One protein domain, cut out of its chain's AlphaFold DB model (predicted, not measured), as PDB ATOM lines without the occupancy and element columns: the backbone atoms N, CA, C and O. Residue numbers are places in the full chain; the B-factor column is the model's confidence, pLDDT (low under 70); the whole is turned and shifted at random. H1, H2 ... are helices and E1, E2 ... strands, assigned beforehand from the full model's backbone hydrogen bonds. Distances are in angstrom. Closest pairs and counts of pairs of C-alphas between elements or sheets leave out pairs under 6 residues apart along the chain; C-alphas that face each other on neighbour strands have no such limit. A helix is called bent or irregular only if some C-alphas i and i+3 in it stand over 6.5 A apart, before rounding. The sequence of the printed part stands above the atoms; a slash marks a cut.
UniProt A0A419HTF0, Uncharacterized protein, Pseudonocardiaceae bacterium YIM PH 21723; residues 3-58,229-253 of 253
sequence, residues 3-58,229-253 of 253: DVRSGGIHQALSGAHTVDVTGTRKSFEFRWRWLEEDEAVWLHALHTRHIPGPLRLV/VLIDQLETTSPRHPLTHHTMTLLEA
ATOM      1  N   ASP A   3       1.377 -41.510 -49.311       85.19
ATOM      2  CA  ASP A   3       2.277 -42.514 -48.753       85.19
ATOM      3  C   ASP A   3       3.474 -41.792 -48.131       85.19
ATOM      4  O   ASP A   3       4.290 -41.186 -48.829       85.19
ATOM      5  N   VAL A   4       3.585 -41.855 -46.808       83.62
ATOM      6  CA  VAL A   4       4.723 -41.314 -46.068       83.62
ATOM      7  C   VAL A   4       5.732 -42.441 -45.883       83.62
ATOM      8  O   VAL A   4       5.457 -43.447 -45.227       83.62
ATOM      9  N   ARG A   5       6.912 -42.305 -46.493       80.81
ATOM     10  CA  ARG A   5       8.019 -43.250 -46.295       80.81
ATOM     11  C   ARG A   5       8.643 -43.005 -44.925       80.81
ATOM     12  O   ARG A   5       9.031 -41.879 -44.631       80.81
ATOM     13  N   SER A   6       8.775 -44.050 -44.116       79.94
ATOM     14  CA  SER A   6       9.564 -44.010 -42.886       79.94
ATOM     15  C   SER A   6      10.948 -44.583 -43.177       79.94
ATOM     16  O   SER A   6      11.079 -45.709 -43.669       79.94
ATOM     17  N   GLY A   7      12.001 -43.820 -42.902       81.94
ATOM     18  CA  GLY A   7      13.352 -44.230 -43.259       81.94
ATOM     19  C   GLY A   7      14.412 -43.168 -43.013       81.94
ATOM     20  O   GLY A   7      14.090 -41.985 -42.906       81.94
ATOM     21  N   GLY A   8      15.667 -43.600 -42.937       81.56
ATOM     22  CA  GLY A   8      16.827 -42.716 -42.945       81.56
ATOM     23  C   GLY A   8      17.335 -42.500 -44.369       81.56
ATOM     24  O   GLY A   8      17.265 -43.397 -45.210       81.56
ATOM     25  N   ILE A   9      17.856 -41.306 -44.651       86.12
ATOM     26  CA  ILE A   9      18.704 -41.078 -45.823       86.12
ATOM     27  C   ILE A   9      20.130 -40.986 -45.301       86.12
ATOM     28  O   ILE A   9      20.470 -40.067 -44.557       86.12
ATOM     29  N   HIS A  10      20.953 -41.948 -45.690       88.12
ATOM     30  CA  HIS A  10      22.366 -41.986 -45.359       88.12
ATOM     31  C   HIS A  10      23.158 -41.485 -46.559       88.12
ATOM     32  O   HIS A  10      22.911 -41.892 -47.693       88.12
ATOM     33  N   GLN A  11      24.110 -40.591 -46.319       93.50
ATOM     34  CA  GLN A  11      25.036 -40.127 -47.345       93.50
ATOM     35  C   GLN A  11      26.428 -40.663 -47.022       93.50
ATOM     36  O   GLN A  11      26.980 -40.386 -45.957       93.50
ATOM     37  N   ALA A  12      26.985 -41.459 -47.929       84.06
ATOM     38  CA  ALA A  12      28.351 -41.944 -47.835       84.06
ATOM     39  C   ALA A  12      29.350 -40.814 -48.128       84.06
ATOM     40  O   ALA A  12      29.038 -39.855 -48.835       84.06
ATOM     41  N   LEU A  13      30.595 -40.972 -47.667       85.75
ATOM     42  CA  LEU A  13      31.690 -40.026 -47.941       85.75
ATOM     43  C   LEU A  13      31.987 -39.852 -49.443       85.75
ATOM     44  O   LEU A  13      32.543 -38.837 -49.841       85.75
ATOM     45  N   SER A  14      31.589 -40.815 -50.279       91.00
ATOM     46  CA  SER A  14      31.677 -40.735 -51.744       91.00
ATOM     47  C   SER A  14      30.597 -39.855 -52.389       91.00
ATOM     48  O   SER A  14      30.604 -39.681 -53.604       91.00
ATOM     49  N   GLY A  15      29.637 -39.349 -51.608       89.69
ATOM     50  CA  GLY A  15      28.445 -38.661 -52.105       89.69
ATOM     51  C   GLY A  15      27.301 -39.598 -52.509       89.69
ATOM     52  O   GLY A  15      26.238 -39.117 -52.891       89.69
ATOM     53  N   ALA A  16      27.475 -40.922 -52.409       85.44
ATOM     54  CA  ALA A  16      26.395 -41.871 -52.662       85.44
ATOM     55  C   ALA A  16      25.318 -41.782 -51.569       85.44
ATOM     56  O   ALA A  16      25.636 -41.752 -50.380       85.44
ATOM     57  N   HIS A  17      24.048 -41.774 -51.970       87.25
ATOM     58  CA  HIS A  17      22.917 -41.802 -51.046       87.25
ATOM     59  C   HIS A  17      22.343 -43.215 -50.955       87.25
ATOM     60  O   HIS A  17      21.966 -43.810 -51.964       87.25
ATOM     61  N   THR A  18      22.237 -43.728 -49.735       88.06
ATOM     62  CA  THR A  18      21.514 -44.957 -49.418       88.06
ATOM     63  C   THR A  18      20.241 -44.568 -48.686       88.06
ATOM     64  O   THR A  18      20.280 -43.853 -47.685       88.06
ATOM     65  N   VAL A  19      19.096 -44.991 -49.218       85.38
ATOM     66  CA  VAL A  19      17.793 -44.738 -48.602       85.38
ATOM     67  C   VAL A  19      17.339 -46.017 -47.920       85.38
ATOM     68  O   VAL A  19      17.029 -46.999 -48.594       85.38
ATOM     69  N   ASP A  20      17.255 -45.978 -46.595       84.88
ATOM     70  CA  ASP A  20      16.772 -47.098 -45.797       84.88
ATOM     71  C   ASP A  20      15.259 -46.990 -45.654       84.88
ATOM     72  O   ASP A  20      14.746 -46.232 -44.834       84.88
ATOM     73  N   VAL A  21      14.515 -47.741 -46.465       83.31
ATOM     74  CA  VAL A  21      13.051 -47.785 -46.374       83.31
ATOM     75  C   VAL A  21      12.648 -48.806 -45.312       83.31
ATOM     76  O   VAL A  21      12.577 -50.002 -45.577       83.31
ATOM     77  N   THR A  22      12.361 -48.327 -44.101       82.25
ATOM     78  CA  THR A  22      11.843 -49.174 -43.006       82.25
ATOM     79  C   THR A  22      10.376 -49.549 -43.212       82.25
ATOM     80  O   THR A  22       9.922 -50.589 -42.739       82.25
ATOM     81  N   GLY A  23       9.635 -48.718 -43.948       82.69
ATOM     82  CA  GLY A  23       8.243 -48.957 -44.288       82.69
ATOM     83  C   GLY A  23       7.588 -47.755 -44.957       82.69
ATOM     84  O   GLY A  23       8.199 -46.712 -45.198       82.69
ATOM     85  N   THR A  24       6.312 -47.921 -45.269       86.75
ATOM     86  CA  THR A  24       5.428 -46.853 -45.729       86.75
ATOM     87  C   THR A  24       4.214 -46.832 -44.825       86.75
ATOM     88  O   THR A  24       3.654 -47.889 -44.534       86.75
ATOM     89  N   ARG A  25       3.799 -45.641 -44.410       88.50
ATOM     90  CA  ARG A  25       2.582 -45.415 -43.638       88.50
ATOM     91  C   ARG A  25       1.681 -44.486 -44.431       88.50
ATOM     92  O   ARG A  25       2.150 -43.467 -44.940       88.50
ATOM     93  N   LYS A  26       0.398 -44.809 -44.534       93.38
ATOM     94  CA  LYS A  26      -0.552 -43.895 -45.163       93.38
ATOM     95  C   LYS A  26      -0.968 -42.779 -44.215       93.38
ATOM     96  O   LYS A  26      -1.240 -43.028 -43.037       93.38
ATOM     97  N   SER A  27      -1.078 -41.576 -44.772       94.88
ATOM     98  CA  SER A  27      -1.782 -40.450 -44.166       94.88
ATOM     99  C   SER A  27      -3.067 -40.146 -44.940       94.88
ATOM    100  O   SER A  27      -3.097 -40.139 -46.182       94.88
ATOM    101  N   PHE A  28      -4.141 -39.912 -44.194       96.06
ATOM    102  CA  PHE A  28      -5.451 -39.546 -44.714       96.06
ATOM    103  C   PHE A  28      -5.851 -38.208 -44.117       96.06
ATOM    104  O   PHE A  28      -5.814 -38.039 -42.905       96.06
ATOM    105  N   GLU A  29      -6.258 -37.276 -44.964       97.00
ATOM    106  CA  GLU A  29      -6.700 -35.956 -44.538       97.00
ATOM    107  C   GLU A  29      -8.157 -35.782 -44.951       97.00
ATOM    108  O   GLU A  29      -8.507 -35.978 -46.119       97.00
ATOM    109  N   PHE A  30      -8.994 -35.428 -43.984       97.19
ATOM    110  CA  PHE A  30     -10.408 -35.158 -44.177       97.19
ATOM    111  C   PHE A  30     -10.683 -33.706 -43.822       97.19
ATOM    112  O   PHE A  30     -10.224 -33.216 -42.792       97.19
ATOM    113  N   ARG A  31     -11.429 -33.019 -44.687       97.88
ATOM    114  CA  ARG A  31     -11.801 -31.617 -44.505       97.88
ATOM    115  C   ARG A  31     -13.312 -31.507 -44.493       97.88
ATOM    116  O   ARG A  31     -13.953 -31.792 -45.503       97.88
ATOM    117  N   TRP A  32     -13.850 -31.032 -43.384       97.69
ATOM    118  CA  TRP A  32     -15.259 -30.698 -43.246       97.69
ATOM    119  C   TRP A  32     -15.413 -29.189 -43.155       97.69
ATOM    120  O   TRP A  32     -14.621 -28.496 -42.510       97.69
ATOM    121  N   ARG A  33     -16.425 -28.668 -43.841       97.69
ATOM    122  CA  ARG A  33     -16.751 -27.246 -43.854       97.69
ATOM    123  C   ARG A  33     -18.175 -27.070 -43.374       97.69
ATOM    124  O   ARG A  33     -19.028 -27.870 -43.736       97.69
ATOM    125  N   TRP A  34     -18.394 -25.979 -42.655       96.50
ATOM    126  CA  TRP A  34     -19.690 -25.565 -42.138       96.50
ATOM    127  C   TRP A  34     -20.355 -26.616 -41.246       96.50
ATOM    128  O   TRP A  34     -21.558 -26.809 -41.352       96.50
ATOM    129  N   LEU A  35     -19.568 -27.275 -40.393       97.38
ATOM    130  CA  LEU A  35     -20.098 -28.223 -39.419       97.38
ATOM    131  C   LEU A  35     -20.958 -27.507 -38.382       97.38
ATOM    132  O   LEU A  35     -20.596 -26.416 -37.915       97.38
ATOM    133  N   GLU A  36     -22.057 -28.157 -38.019       97.31
ATOM    134  CA  GLU A  36     -22.861 -27.803 -36.856       97.31
ATOM    135  C   GLU A  36     -22.132 -28.193 -35.555       97.31
ATOM    136  O   GLU A  36     -21.102 -28.877 -35.555       97.31
ATOM    137  N   GLU A  37     -22.614 -27.677 -34.421       95.94
ATOM    138  CA  GLU A  37     -21.943 -27.852 -33.128       95.94
ATOM    139  C   GLU A  37     -21.877 -29.328 -32.705       95.94
ATOM    140  O   GLU A  37     -20.852 -29.784 -32.203       95.94
ATOM    141  N   ASP A  38     -22.939 -30.093 -32.946       97.25
ATOM    142  CA  ASP A  38     -23.027 -31.518 -32.624       97.25
ATOM    143  C   ASP A  38     -22.049 -32.370 -33.452       97.25
ATOM    144  O   ASP A  38     -21.350 -33.230 -32.904       97.25
ATOM    145  N   GLU A  39     -21.916 -32.084 -34.747       96.94
ATOM    146  CA  GLU A  39     -20.935 -32.723 -35.627       96.94
ATOM    147  C   GLU A  39     -19.494 -32.406 -35.191       96.94
ATOM    148  O   GLU A  39     -18.633 -33.294 -35.131       96.94
ATOM    149  N   ALA A  40     -19.226 -31.145 -34.837       96.81
ATOM    150  CA  ALA A  40     -17.924 -30.713 -34.337       96.81
ATOM    151  C   ALA A  40     -17.570 -31.394 -33.002       96.81
ATOM    152  O   ALA A  40     -16.440 -31.867 -32.823       96.81
ATOM    153  N   VAL A  41     -18.535 -31.506 -32.081       97.50
ATOM    154  CA  VAL A  41     -18.377 -32.216 -30.802       97.50
ATOM    155  C   VAL A  41     -18.040 -33.687 -31.031       97.50
ATOM    156  O   VAL A  41     -17.163 -34.218 -30.347       97.50
ATOM    157  N   TRP A  42     -18.655 -34.344 -32.014       96.81
ATOM    158  CA  TRP A  42     -18.333 -35.734 -32.340       96.81
ATOM    159  C   TRP A  42     -16.886 -35.906 -32.834       96.81
ATOM    160  O   TRP A  42     -16.167 -36.788 -32.349       96.81
ATOM    161  N   LEU A  43     -16.402 -35.030 -33.725       97.06
ATOM    162  CA  LEU A  43     -15.000 -35.055 -34.170       97.06
ATOM    163  C   LEU A  43     -14.026 -34.792 -33.013       97.06
ATOM    164  O   LEU A  43     -12.982 -35.445 -32.918       97.06
ATOM    165  N   HIS A  44     -14.372 -33.880 -32.102       97.25
ATOM    166  CA  HIS A  44     -13.598 -33.650 -30.884       97.25
ATOM    167  C   HIS A  44     -13.604 -34.866 -29.956       97.25
ATOM    168  O   HIS A  44     -12.551 -35.206 -29.414       97.25
ATOM    169  N   ALA A  45     -14.736 -35.550 -29.792       97.38
ATOM    170  CA  ALA A  45     -14.844 -36.764 -28.983       97.38
ATOM    171  C   ALA A  45     -13.964 -37.898 -29.534       97.38
ATOM    172  O   ALA A  45     -13.331 -38.621 -28.762       97.38
ATOM    173  N   LEU A  46     -13.861 -38.021 -30.859       95.81
ATOM    174  CA  LEU A  46     -12.924 -38.937 -31.502       95.81
ATOM    175  C   LEU A  46     -11.461 -38.530 -31.262       95.81
ATOM    176  O   LEU A  46     -10.663 -39.345 -30.798       95.81
ATOM    177  N   HIS A  47     -11.103 -37.268 -31.528       95.31
ATOM    178  CA  HIS A  47      -9.732 -36.759 -31.363       95.31
ATOM    179  C   HIS A  47      -9.235 -36.860 -29.912       95.31
ATOM    180  O   HIS A  47      -8.113 -37.295 -29.657       95.31
ATOM    181  N   THR A  48     -10.090 -36.527 -28.945       95.69
ATOM    182  CA  THR A  48      -9.798 -36.618 -27.503       95.69
ATOM    183  C   THR A  48      -9.929 -38.035 -26.940       95.69
ATOM    184  O   THR A  48      -9.696 -38.241 -25.750       95.69
ATOM    185  N   ARG A  49     -10.258 -39.027 -27.784       93.69
ATOM    186  CA  ARG A  49     -10.454 -40.442 -27.420       93.69
ATOM    187  C   ARG A  49     -11.554 -40.684 -26.388       93.69
ATOM    188  O   ARG A  49     -11.538 -41.705 -25.705       93.69
ATOM    189  N   HIS A  50     -12.523 -39.775 -26.291       96.00
ATOM    190  CA  HIS A  50     -13.751 -40.034 -25.547       96.00
ATOM    191  C   HIS A  50     -14.528 -41.203 -26.171       96.00
ATOM    192  O   HIS A  50     -15.094 -42.026 -25.457       96.00
ATOM    193  N   ILE A  51     -14.480 -41.321 -27.502       92.00
ATOM    194  CA  ILE A  51     -14.847 -42.546 -28.216       92.00
ATOM    195  C   ILE A  51     -13.570 -43.396 -28.354       92.00
ATOM    196  O   ILE A  51     -12.654 -42.995 -29.082       92.00
ATOM    197  N   PRO A  52     -13.454 -44.535 -27.647       87.75
ATOM    198  CA  PRO A  52     -12.231 -45.328 -27.643       87.75
ATOM    199  C   PRO A  52     -12.004 -46.036 -28.987       87.75
ATOM    200  O   PRO A  52     -12.939 -46.464 -29.659       87.75
ATOM    201  N   GLY A  53     -10.730 -46.173 -29.366       83.62
ATOM    202  CA  GLY A  53     -10.307 -46.974 -30.517       83.62
ATOM    203  C   GLY A  53     -10.191 -48.476 -30.203       83.62
ATOM    204  O   GLY A  53     -10.457 -48.895 -29.075       83.62
ATOM    205  N   PRO A  54      -9.721 -49.293 -31.165       87.62
ATOM    206  CA  PRO A  54      -9.097 -48.890 -32.430       87.62
ATOM    207  C   PRO A  54     -10.108 -48.441 -33.499       87.62
ATOM    208  O   PRO A  54     -11.102 -49.117 -33.743       87.62
ATOM    209  N   LEU A  55      -9.815 -47.330 -34.187       93.94
ATOM    210  CA  LEU A  55     -10.627 -46.847 -35.309       93.94
ATOM    211  C   LEU A  55     -10.209 -47.528 -36.616       93.94
ATOM    212  O   LEU A  55      -9.039 -47.866 -36.823       93.94
ATOM    213  N   ARG A  56     -11.174 -47.715 -37.516       95.62
ATOM    214  CA  ARG A  56     -10.975 -48.280 -38.852       95.62
ATOM    215  C   ARG A  56     -11.442 -47.282 -39.890       95.62
ATOM    216  O   ARG A  56     -12.530 -46.734 -39.761       95.62
ATOM    217  N   LEU A  57     -10.637 -47.087 -40.926       96.38
ATOM    218  CA  LEU A  57     -11.044 -46.321 -42.095       96.38
ATOM    219  C   LEU A  57     -11.370 -47.292 -43.223       96.38
ATOM    220  O   LEU A  57     -10.495 -48.044 -43.627       96.38
ATOM    221  N   VAL A  58     -12.589 -47.250 -43.751       96.75
ATOM    222  CA  VAL A  58     -12.932 -47.941 -44.999       96.75
ATOM    223  C   VAL A  58     -12.523 -47.040 -46.166       96.75
ATOM    224  O   VAL A  58     -13.117 -45.985 -46.375       96.75
ATOM    225  N   VAL A 229      -6.533 -46.961 -38.024       95.75
ATOM    226  CA  VAL A 229      -6.049 -45.584 -38.057       95.75
ATOM    227  C   VAL A 229      -6.027 -44.984 -36.660       95.75
ATOM    228  O   VAL A 229      -6.833 -45.328 -35.795       95.75
ATOM    229  N   LEU A 230      -5.079 -44.081 -36.449       94.25
ATOM    230  CA  LEU A 230      -5.007 -43.197 -35.296       94.25
ATOM    231  C   LEU A 230      -5.324 -41.785 -35.766       94.25
ATOM    232  O   LEU A 230      -4.881 -41.385 -36.842       94.25
ATOM    233  N   ILE A 231      -6.059 -41.035 -34.955       94.81
ATOM    234  CA  ILE A 231      -6.228 -39.601 -35.174       94.81
ATOM    235  C   ILE A 231      -4.954 -38.924 -34.681       94.81
ATOM    236  O   ILE A 231      -4.570 -39.104 -33.525       94.81
ATOM    237  N   ASP A 232      -4.295 -38.207 -35.581       94.50
ATOM    238  CA  ASP A 232      -3.026 -37.527 -35.329       94.50
ATOM    239  C   ASP A 232      -3.249 -36.055 -34.999       94.50
ATOM    240  O   ASP A 232      -2.798 -35.565 -33.967       94.50
ATOM    241  N   GLN A 233      -3.999 -35.363 -35.856       96.12
ATOM    242  CA  GLN A 233      -4.253 -33.931 -35.733       96.12
ATOM    243  C   GLN A 233      -5.721 -33.623 -36.016       96.12
ATOM    244  O   GLN A 233      -6.338 -34.249 -36.883       96.12
ATOM    245  N   LEU A 234      -6.262 -32.644 -35.292       97.56
ATOM    246  CA  LEU A 234      -7.548 -32.011 -35.566       97.56
ATOM    247  C   LEU A 234      -7.362 -30.494 -35.513       97.56
ATOM    248  O   LEU A 234      -7.189 -29.917 -34.441       97.56
ATOM    249  N   GLU A 235      -7.394 -29.855 -36.674       97.81
ATOM    250  CA  GLU A 235      -7.359 -28.403 -36.798       97.81
ATOM    251  C   GLU A 235      -8.782 -27.865 -36.895       97.81
ATOM    252  O   GLU A 235      -9.606 -28.412 -37.629       97.81
ATOM    253  N   THR A 236      -9.055 -26.763 -36.199       96.50
ATOM    254  CA  THR A 236     -10.376 -26.132 -36.175       96.50
ATOM    255  C   THR A 236     -10.253 -24.653 -36.505       96.50
ATOM    256  O   THR A 236      -9.406 -23.946 -35.962       96.50
ATOM    257  N   THR A 237     -11.132 -24.163 -37.377       96.38
ATOM    258  CA  THR A 237     -11.302 -22.729 -37.640       96.38
ATOM    259  C   THR A 237     -12.787 -22.378 -37.636       96.38
ATOM    260  O   THR A 237     -13.620 -23.184 -38.036       96.38
ATOM    261  N   SER A 238     -13.146 -21.180 -37.174       94.69
ATOM    262  CA  SER A 238     -14.542 -20.727 -37.082       94.69
ATOM    263  C   SER A 238     -14.742 -19.476 -37.940       94.69
ATOM    264  O   SER A 238     -14.673 -18.361 -37.419       94.69
ATOM    265  N   PRO A 239     -14.965 -19.619 -39.259       87.56
ATOM    266  CA  PRO A 239     -15.123 -18.466 -40.145       87.56
ATOM    267  C   PRO A 239     -16.421 -17.687 -39.885       87.56
ATOM    268  O   PRO A 239     -16.473 -16.489 -40.153       87.56
ATOM    269  N   ARG A 240     -17.472 -18.347 -39.376       90.62
ATOM    270  CA  ARG A 240     -18.763 -17.726 -39.053       90.62
ATOM    271  C   ARG A 240     -19.471 -18.518 -37.958       90.62
ATOM    272  O   ARG A 240     -19.933 -19.617 -38.217       90.62
ATOM    273  N   HIS A 241     -19.637 -17.929 -36.781       91.75
ATOM    274  CA  HIS A 241     -20.366 -18.561 -35.678       91.75
ATOM    275  C   HIS A 241     -21.846 -18.849 -36.050       91.75
ATOM    276  O   HIS A 241     -22.472 -17.975 -36.664       91.75
ATOM    277  N   PRO A 242     -22.417 -20.026 -35.706       92.81
ATOM    278  CA  PRO A 242     -21.829 -21.137 -34.935       92.81
ATOM    279  C   PRO A 242     -21.068 -22.188 -35.768       92.81
ATOM    280  O   PRO A 242     -20.580 -23.168 -35.219       92.81
ATOM    281  N   LEU A 243     -20.950 -21.993 -37.081       96.94
ATOM    282  CA  LEU A 243     -20.386 -22.975 -38.000       96.94
ATOM    283  C   LEU A 243     -18.854 -23.021 -37.946       96.94
ATOM    284  O   LEU A 243     -18.169 -21.991 -37.943       96.94
ATOM    285  N   THR A 244     -18.309 -24.233 -38.002       97.06
ATOM    286  CA  THR A 244     -16.862 -24.472 -37.924       97.06
ATOM    287  C   THR A 244     -16.341 -25.271 -39.118       97.06
ATOM    288  O   THR A 244     -17.069 -25.978 -39.814       97.06
ATOM    289  N   HIS A 245     -15.056 -25.109 -39.421       97.75
ATOM    290  CA  HIS A 245     -14.312 -25.932 -40.367       97.75
ATOM    291  C   HIS A 245     -13.323 -26.784 -39.582       97.75
ATOM    292  O   HIS A 245     -12.593 -26.255 -38.741       97.75
ATOM    293  N   HIS A 246     -13.269 -28.072 -39.900       97.81
ATOM    294  CA  HIS A 246     -12.352 -29.015 -39.274       97.81
ATOM    295  C   HIS A 246     -11.497 -29.707 -40.337       97.81
ATOM    296  O   HIS A 246     -12.014 -30.137 -41.371       97.81
ATOM    297  N   THR A 247     -10.204 -29.851 -40.063       98.12
ATOM    298  CA  THR A 247      -9.296 -30.724 -40.817       98.12
ATOM    299  C   THR A 247      -8.786 -31.801 -39.874       98.12
ATOM    300  O   THR A 247      -8.170 -31.479 -38.863       98.12
ATOM    301  N   MET A 248      -9.042 -33.073 -40.180       97.38
ATOM    302  CA  MET A 248      -8.534 -34.200 -39.395       97.38
ATOM    303  C   MET A 248      -7.541 -35.010 -40.210       97.38
ATOM    304  O   MET A 248      -7.845 -35.445 -41.324       97.38
ATOM    305  N   THR A 249      -6.388 -35.266 -39.605       96.94
ATOM    306  CA  THR A 249      -5.357 -36.139 -40.158       96.94
ATOM    307  C   THR A 249      -5.391 -37.475 -39.432       96.94
ATOM    308  O   THR A 249      -5.309 -37.537 -38.203       96.94
ATOM    309  N   LEU A 250      -5.507 -38.555 -40.200       95.88
ATOM    310  CA  LEU A 250      -5.438 -39.930 -39.726       95.88
ATOM    311  C   LEU A 250      -4.148 -40.583 -40.210       95.88
ATOM    312  O   LEU A 250      -3.770 -40.447 -41.375       95.88
ATOM    313  N   LEU A 251      -3.522 -41.369 -39.343       93.94
ATOM    314  CA  LEU A 251      -2.322 -42.133 -39.653       93.94
ATOM    315  C   LEU A 251      -2.568 -43.634 -39.462       93.94
ATOM    316  O   LEU A 251      -3.050 -44.064 -38.416       93.94
ATOM    317  N   GLU A 252      -2.190 -44.456 -40.441       93.44
ATOM    318  CA  GLU A 252      -2.356 -45.924 -40.398       93.44
ATOM    319  C   GLU A 252      -1.581 -46.580 -39.233       93.44
ATOM    320  O   GLU A 252      -0.395 -46.334 -39.099       93.44
ATOM    321  N   ALA A 253      -2.203 -47.369 -38.358       89.88
ATOM    322  CA  ALA A 253      -1.606 -47.850 -37.096       89.88
ATOM    323  C   ALA A 253      -0.723 -49.112 -37.195       89.88
ATOM    324  O   ALA A 253      -1.109 -50.101 -37.867       89.88
TER     325      ALA A 253
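Overview. This is residues 3 to 58 and 229 to 253 of the 253 residues of an uncharacterized protein of Pseudonocardiaceae bacterium YIM PH 21723 (UniProt A0A419HTF0). One long bent strand, E2, runs through most of a thin rod: its first part pairs with E1 as a narrow two-stranded arm, and its second part joins the hairpin of E3 and E4 in a three-stranded slab with the helix H1 packed over one face. The four strands make one curled, twisted sheet in the order E1, E2, E4, E3, all antiparallel, and its other face bears no named helix. The printed part has 81 residues, with one named helix and four named strands in the order E1, E2, H1, E3, E4, and its class is mostly strand. It is extended, with a radius of gyration of the C-alphas of 18.2 A and spans of 59 by 29 by 20 A.

Along the chain. E1, residues 3 to 11, begins at C-alpha 3 at (2.277, -42.514, -48.753), is 22.9 A long and bends by 57 degrees at residue 6. E2, residues 17 to 35, is the longest strand at 46.6 A and bends by 71 degrees at residue 20. H1, residues 37 to 47, is 15.2 A long and begins at C-alpha 37 at (-21.943, -27.852, -33.128). E3, residues 229 to 240, is 30.6 A long and bends by 57 degrees at residue 232. E4, residues 243 to 252, is 29.3 A long and ends at C-alpha 252 at (-2.356, -45.924, -40.398).

Arrangement. E2 has staggered pairing, with E1 over residues 17 to 26 and with E4 over residues 27 to 35. E1 and E2 form an antiparallel hairpin at 147 degrees, with N 10 and O 18 at 2.8 A. E2 and E4 are antiparallel at 155 degrees, with N 30 and O 248 at 2.9 A. E3 and E4 form an antiparallel hairpin at 164 degrees, with N 235 and O 247 at 2.8 A. E1 and E3 are the edge strands, and E1 is apart from both E3 and E4. H1 is on the sheet at a height of 8.7 A, in two layers, a helix on one face of a sheet. It lies over E4, on which 8 of its 11 C-alphas fall, and only just not over E2, on which 2 fall. It runs along the strands, at 22 degrees to E4 on the local plane. The closest C-alphas of H1 and E3 are those of His 47 and Ile 231, 5.9 A apart. In H1 every O i to N i+4 pair is within hydrogen-bond range.

Size, cuts and confidence. The two C-alphas farthest apart, those of Ser 14 and Pro 242, are 59.4 A apart. Residues 59 to 228 are not printed, and C-alphas 58 and 229 are 10.1 A apart across this cut, which falls in the link from H1 to E3. The links E1 to E2, E2 to H1 and E3 to E4 are tight. The mean pLDDT of the printed part is 92.4, and no printed residue is under 70.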